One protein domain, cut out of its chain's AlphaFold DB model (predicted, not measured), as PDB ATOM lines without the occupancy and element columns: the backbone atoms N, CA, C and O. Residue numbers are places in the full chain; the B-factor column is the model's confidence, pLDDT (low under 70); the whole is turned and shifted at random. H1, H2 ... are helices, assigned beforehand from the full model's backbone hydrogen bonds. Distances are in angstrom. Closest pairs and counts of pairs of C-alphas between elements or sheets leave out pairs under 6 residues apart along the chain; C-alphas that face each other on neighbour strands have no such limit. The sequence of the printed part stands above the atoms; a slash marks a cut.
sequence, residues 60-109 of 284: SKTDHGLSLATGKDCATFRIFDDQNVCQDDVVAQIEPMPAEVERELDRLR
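This is residues 60 to 109 of the 284 residues of an uncharacterized protein of Magnetospirillum sp. LM-5 (UniProt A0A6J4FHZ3). A small body, with H1 and the short H2 set nearly at right angles, has an arm, residues 93 to 109, that sticks out free and ends in H3. The arm gives the shape its length. The printed part has 50 residues, with three named helices, H1, H2 and H3 in that order, and no named strand: all helix. It is loose, with a radius of gyration of the C-alphas of 13.6 A, and spans 41 by 19 by 18 A.

H1, residues 61 to 70, is 14.7 A long and begins at C-alpha 61 (234.442, 156.054, 225.198). H2 is residues 76 to 81, 10.1 A. H3, residues 99 to 109, 15.1 A, ends at C-alpha 109 (232.259, 139.958, 234.047).

H1 and H2 are close but not clearly touching, their closest C-alphas, Asp 63 and Thr 76, 6.3 A apart; their lines are about perpendicular at 83 degrees. H3 is apart from H1 and H2. Every O i to N i+4 pair is within hydrogen-bond range in H1 and H3; in H2, 0 of 2, with 3 of 3 O i to N i+3 pairs.

The printed part has no cut. The link H2 to H3 is long, 17 residues. Residues 60 to 63 and 89 to 98 have pLDDT under 70.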
ATOM      1  N   SER A  60     236.971 160.192 225.883       65.12
ATOM      2  CA  SER A  60     235.609 159.667 225.819       65.12
ATOM      3  C   SER A  60     235.616 158.227 225.306       65.12
ATOM      4  O   SER A  60     236.370 157.887 224.395       65.12
ATOM      5  N   LYS A  61     234.708 157.376 225.803       67.06
ATOM      6  CA  LYS A  61     234.442 156.054 225.198       67.06
ATOM      7  C   LYS A  61     234.083 156.169 223.710       67.06
ATOM      8  O   LYS A  61     234.405 155.278 222.927       67.06
ATOM      9  N   THR A  62     233.459 157.280 223.312       68.44
ATOM     10  CA  THR A  62     233.137 157.566 221.906       68.44
ATOM     11  C   THR A  62     234.379 157.822 221.052       68.44
ATOM     12  O   THR A  62     234.386 157.432 219.888       68.44
ATOM     13  N   ASP A  63     235.446 158.394 221.619       67.06
ATOM     14  CA  ASP A  63     236.691 158.684 220.893       67.06
ATOM     15  C   ASP A  63     237.440 157.388 220.543       67.06
ATOM     16  O   ASP A  63     237.986 157.252 219.449       67.06
ATOM     17  N   HIS A  64     237.377 156.373 221.415       75.12
ATOM     18  CA  HIS A  64     237.916 155.046 221.103       75.12
ATOM     19  C   HIS A  64     237.123 154.326 220.011       75.12
ATOM     20  O   HIS A  64     237.726 153.749 219.109       75.12
ATOM     21  N   GLY A  65     235.788 154.388 220.052       76.62
ATOM     22  CA  GLY A  65     234.954 153.797 219.002       76.62
ATOM     23  C   GLY A  65     235.202 154.438 217.632       76.62
ATOM     24  O   GLY A  65     235.343 153.736 216.632       76.62
ATOM     25  N   LEU A  66     235.327 155.766 217.594       76.69
ATOM     26  CA  LEU A  66     235.561 156.508 216.357       76.69
ATOM     27  C   LEU A  66     236.976 156.286 215.805       76.69
ATOM     28  O   LEU A  66     237.157 156.169 214.591       76.69
ATOM     29  N   SER A  67     237.963 156.152 216.692       78.25
ATOM     30  CA  SER A  67     239.338 155.847 216.300       78.25
ATOM     31  C   SER A  67     239.479 154.428 215.740       78.25
ATOM     32  O   SER A  67     240.171 154.222 214.747       78.25
ATOM     33  N   LEU A  68     238.757 153.449 216.306       78.19
ATOM     34  CA  LEU A  68     238.714 152.080 215.775       78.19
ATOM     35  C   LEU A  68     238.019 152.006 214.411       78.19
ATOM     36  O   LEU A  68     238.459 151.262 213.540       78.19
ATOM     37  N   ALA A  69     236.950 152.781 214.214       82.06
ATOM     38  CA  ALA A  69     236.203 152.784 212.958       82.06
ATOM     39  C   ALA A  69     236.973 153.441 211.804       82.06
ATOM     40  O   ALA A  69     236.841 153.020 210.659       82.06
ATOM     41  N   THR A  70     237.758 154.481 212.091       82.25
ATOM     42  CA  THR A  70     238.474 155.256 211.063       82.25
ATOM     43  C   THR A  70     239.944 154.865 210.913       82.25
ATOM     44  O   THR A  70     240.564 155.239 209.917       82.25
ATOM     45  N   GLY A  71     240.511 154.131 211.877       80.94
ATOM     46  CA  GLY A  71     241.939 153.810 211.929       80.94
ATOM     47  C   GLY A  71     242.832 155.021 212.233       80.94
ATOM     48  O   GLY A  71     244.024 154.977 211.945       80.94
ATOM     49  N   LYS A  72     242.260 156.106 212.770       81.81
ATOM     50  CA  LYS A  72     242.927 157.392 213.037       81.81
ATOM     51  C   LYS A  72     242.676 157.830 214.477       81.81
ATOM     52  O   LYS A  72     241.677 157.429 215.060       81.81
ATOM     53  N   ASP A  73     243.542 158.661 215.053       82.25
ATOM     54  CA  ASP A  73     243.309 159.242 216.386       82.25
ATOM     55  C   ASP A  73     242.229 160.329 216.290       82.25
ATOM     56  O   ASP A  73     242.508 161.474 215.912       82.25
ATOM     57  N   CYS A  74     240.982 159.948 216.581       82.62
ATOM     58  CA  CYS A  74     239.833 160.842 216.570       82.62
ATOM     59  C   CYS A  74     239.465 161.257 217.996       82.62
ATOM     60  O   CYS A  74     238.994 160.445 218.789       82.62
ATOM     61  N   ALA A  75     239.623 162.545 218.292       84.88
ATOM     62  CA  ALA A  75     239.257 163.145 219.567       84.88
ATOM     63  C   ALA A  75     238.182 164.207 219.339       84.88
ATOM     64  O   ALA A  75     238.445 165.275 218.785       84.88
ATOM     65  N   THR A  76     236.961 163.936 219.797       82.62
ATOM     66  CA  THR A  76     235.808 164.821 219.567       82.62
ATOM     67  C   THR A  76     236.006 166.193 220.223       82.62
ATOM     68  O   THR A  76     235.512 167.203 219.726       82.62
ATOM     69  N   PHE A  77     236.794 166.261 221.302       81.12
ATOM     70  CA  PHE A  77     237.083 167.514 222.001       81.12
ATOM     71  C   PHE A  77     237.938 168.499 221.181       81.12
ATOM     72  O   PHE A  77     237.876 169.699 221.431       81.12
ATOM     73  N   ARG A  78     238.664 168.036 220.149       81.88
ATOM     74  CA  ARG A  78     239.466 168.909 219.268       81.88
ATOM     75  C   ARG A  78     238.633 169.941 218.500       81.88
ATOM     76  O   ARG A  78     239.186 170.962 218.103       81.88
ATOM     77  N   ILE A  79     237.317 169.731 218.365       84.56
ATOM     78  CA  ILE A  79     236.386 170.728 217.802       84.56
ATOM     79  C   ILE A  79     236.434 172.042 218.585       84.56
ATOM     80  O   ILE A  79     236.296 173.108 217.995       84.56
ATOM     81  N   PHE A  80     236.643 171.982 219.902       85.94
ATOM     82  CA  PHE A  80     236.715 173.183 220.735       85.94
ATOM     83  C   PHE A  80     238.058 173.913 220.621       85.94
ATOM     84  O   PHE A  80     238.112 175.110 220.893       85.94
ATOM     85  N   ASP A  81     239.106 173.220 220.174       87.50
ATOM     86  CA  ASP A  81     240.455 173.762 219.983       87.50
ATOM     87  C   ASP A  81     240.741 174.150 218.517       87.50
ATOM     88  O   ASP A  81     241.890 174.408 218.160       87.50
ATOM     89  N   ASP A  82     239.708 174.178 217.662       87.88
ATOM     90  CA  ASP A  82     239.798 174.489 216.224       87.88
ATOM     91  C   ASP A  82     240.782 173.568 215.464       87.88
ATOM     92  O   ASP A  82     241.432 173.953 214.491       87.88
ATOM     93  N   GLN A  83     240.921 172.322 215.935       84.81
ATOM     94  CA  GLN A  83     241.740 171.288 215.305       84.81
ATOM     95  C   GLN A  83     240.880 170.239 214.599       84.81
ATOM     96  O   GLN A  83     239.732 169.980 214.965       84.81
ATOM     97  N   ASN A  84     241.469 169.567 213.604       86.44
ATOM     98  CA  ASN A  84     240.830 168.434 212.943       86.44
ATOM     99  C   ASN A  84     240.502 167.335 213.967       86.44
ATOM    100  O   ASN A  84     241.363 166.924 214.749       86.44
ATOM    101  N   VAL A  85     239.255 166.851 213.927       85.56
ATOM    102  CA  VAL A  85     238.739 165.805 214.829       85.56
ATOM    103  C   VAL A  85     239.621 164.567 214.784       85.56
ATOM    104  O   VAL A  85     240.000 164.045 215.828       85.56
ATOM    105  N   CYS A  86     239.974 164.139 213.575       87.38
ATOM    106  CA  CYS A  86     240.850 163.009 213.329       87.38
ATOM    107  C   CYS A  86     242.173 163.523 212.771       87.38
ATOM    108  O   CYS A  86     242.178 164.309 211.820       87.38
ATOM    109  N   GLN A  87     243.282 163.085 213.360       84.25
ATOM    110  CA  GLN A  87     244.605 163.287 212.778       84.25
ATOM    111  C   GLN A  87     245.064 161.993 212.107       84.25
ATOM    112  O   GLN A  87     244.882 160.902 212.646       84.25
ATOM    113  N   ASP A  88     245.616 162.138 210.900       75.81
ATOM    114  CA  ASP A  88     246.114 161.028 210.076       75.81
ATOM    115  C   ASP A  88     247.407 160.429 210.636       75.81
ATOM    116  O   ASP A  88     247.756 159.289 210.333       75.81
ATOM    117  N   ASP A  89     248.082 161.195 211.487       64.38
ATOM    118  CA  ASP A  89     249.388 160.873 212.008       64.38
ATOM    119  C   ASP A  89     249.341 160.587 213.501       64.38
ATOM    120  O   ASP A  89     248.610 161.195 214.282       64.38
ATOM    121  N   VAL A  90     250.248 159.693 213.875       50.91
ATOM    122  CA  VAL A  90     250.494 159.159 215.206       50.91
ATOM    123  C   VAL A  90     249.507 158.050 215.571       50.91
ATOM    124  O   VAL A  90     248.500 158.229 216.252       50.91
ATOM    125  N   VAL A  91     249.933 156.834 215.217       50.62
ATOM    126  CA  VAL A  91     249.901 155.662 216.100       50.62
ATOM    127  C   VAL A  91     250.479 156.092 217.459       50.62
ATOM    128  O   VAL A  91     251.627 155.821 217.804       50.62
ATOM    129  N   ALA A  92     249.720 156.887 218.208       50.38
ATOM    130  CA  ALA A  92     250.040 157.277 219.559       50.38
ATOM    131  C   ALA A  92     249.693 156.041 220.350       50.38
ATOM    132  O   ALA A  92     248.523 155.809 220.634       50.38
ATOM    133  N   GLN A  93     250.724 155.212 220.535       47.38
ATOM    134  CA  GLN A  93     250.833 154.150 221.517       47.38
ATOM    135  C   GLN A  93     249.513 153.967 222.254       47.38
ATOM    136  O   GLN A  93     249.228 154.655 223.239       47.38
ATOM    137  N   ILE A  94     248.685 153.060 221.737       54.94
ATOM    138  CA  ILE A  94     247.757 152.353 222.601       54.94
ATOM    139  C   ILE A  94     248.705 151.667 223.579       54.94
ATOM    140  O   ILE A  94     249.215 150.587 223.292       54.94
ATOM    141  N   GLU A  95     249.071 152.358 224.662       52.91
ATOM    142  CA  GLU A  95     249.632 151.671 225.802       52.91
ATOM    143  C   GLU A  95     248.578 150.616 226.110       52.91
ATOM    144  O   GLU A  95     247.408 150.979 226.308       52.91
ATOM    145  N   PRO A  96     248.932 149.324 225.985       59.78
ATOM    146  CA  PRO A  96     247.985 148.258 226.220       59.78
ATOM    147  C   PRO A  96     247.355 148.549 227.569       59.78
ATOM    148  O   PRO A  96     248.068 148.896 228.519       59.78
ATOM    149  N   MET A  97     246.023 148.503 227.607       56.84
ATOM    150  CA  MET A  97     245.269 148.740 228.826       56.84
ATOM    151  C   MET A  97     245.992 147.974 229.942       56.84
ATOM    152  O   MET A  97     246.300 146.795 229.740       56.84
ATOM    153  N   PRO A  98     246.399 148.633 231.041       64.44
ATOM    154  CA  PRO A  98     247.240 147.981 232.030       64.44
ATOM    155  C   PRO A  98     246.539 146.694 232.448       64.44
ATOM    156  O   PRO A  98     245.349 146.729 232.757       64.44
ATOM    157  N   ALA A  99     247.263 145.570 232.422       71.19
ATOM    158  CA  ALA A  99     246.701 144.228 232.614       71.19
ATOM    159  C   ALA A  99     245.848 144.098 233.893       71.19
ATOM    160  O   ALA A  99     245.030 143.193 234.017       71.19
ATOM    161  N   GLU A 100     246.019 145.017 234.841       73.50
ATOM    162  CA  GLU A 100     245.200 145.143 236.040       73.50
ATOM    163  C   GLU A 100     243.735 145.511 235.754       73.50
ATOM    164  O   GLU A 100     242.834 144.932 236.349       73.50
ATOM    165  N   VAL A 101     243.471 146.416 234.807       79.81
ATOM    166  CA  VAL A 101     242.104 146.839 234.457       79.81
ATOM    167  C   VAL A 101     241.369 145.726 233.709       79.81
ATOM    168  O   VAL A 101     240.169 145.545 233.899       79.81
ATOM    169  N   GLU A 102     242.082 144.940 232.903       77.69
ATOM    170  CA  GLU A 102     241.510 143.784 232.203       77.69
ATOM    171  C   GLU A 102     241.146 142.661 233.187       77.69
ATOM    172  O   GLU A 102     240.050 142.111 233.111       77.69
ATOM    173  N   ARG A 103     241.984 142.416 234.208       78.56
ATOM    174  CA  ARG A 103     241.672 141.484 235.312       78.56
ATOM    175  C   ARG A 103     240.486 141.931 236.159       78.56
ATOM    176  O   ARG A 103     239.689 141.092 236.580       78.56
ATOM    177  N   GLU A 104     240.368 143.229 236.426       78.38
ATOM    178  CA  GLU A 104     239.239 143.779 237.179       78.38
ATOM    179  C   GLU A 104     237.937 143.646 236.371       78.38
ATOM    180  O   GLU A 104     236.900 143.253 236.909       78.38
ATOM    181  N   LEU A 105     237.996 143.892 235.058       79.56
ATOM    182  CA  LEU A 105     236.852 143.737 234.164       79.56
ATOM    183  C   LEU A 105     236.437 142.267 234.010       79.56
ATOM    184  O   LEU A 105     235.242 141.986 234.022       79.56
ATOM    185  N   ASP A 106     237.385 141.329 233.947       78.00
ATOM    186  CA  ASP A 106     237.098 139.888 233.955       78.00
ATOM    187  C   ASP A 106     236.491 139.426 235.286       78.00
ATOM    188  O   ASP A 106     235.532 138.650 235.293       78.00
ATOM    189  N   ARG A 107     236.956 139.957 236.426       78.00
ATOM    190  CA  ARG A 107     236.312 139.719 237.730       78.00
ATOM    191  C   ARG A 107     234.874 140.230 237.761       78.00
ATOM    192  O   ARG A 107     233.991 139.523 238.244       78.00
ATOM    193  N   LEU A 108     234.626 141.424 237.222       78.62
ATOM    194  CA  LEU A 108     233.291 142.030 237.144       78.62
ATOM    195  C   LEU A 108     232.392 141.402 236.072       78.62
ATOM    196  O   LEU A 108     231.172 141.524 236.156       78.62
ATOM    197  N   ARG A 109     232.971 140.729 235.075       81.81
ATOM    198  CA  ARG A 109     232.259 139.958 234.047       81.81
ATOM    199  C   ARG A 109     231.994 138.515 234.469       81.81
ATOM    200  O   ARG A 109     231.120 137.866 233.897       81.81
TER     201      ARG A 109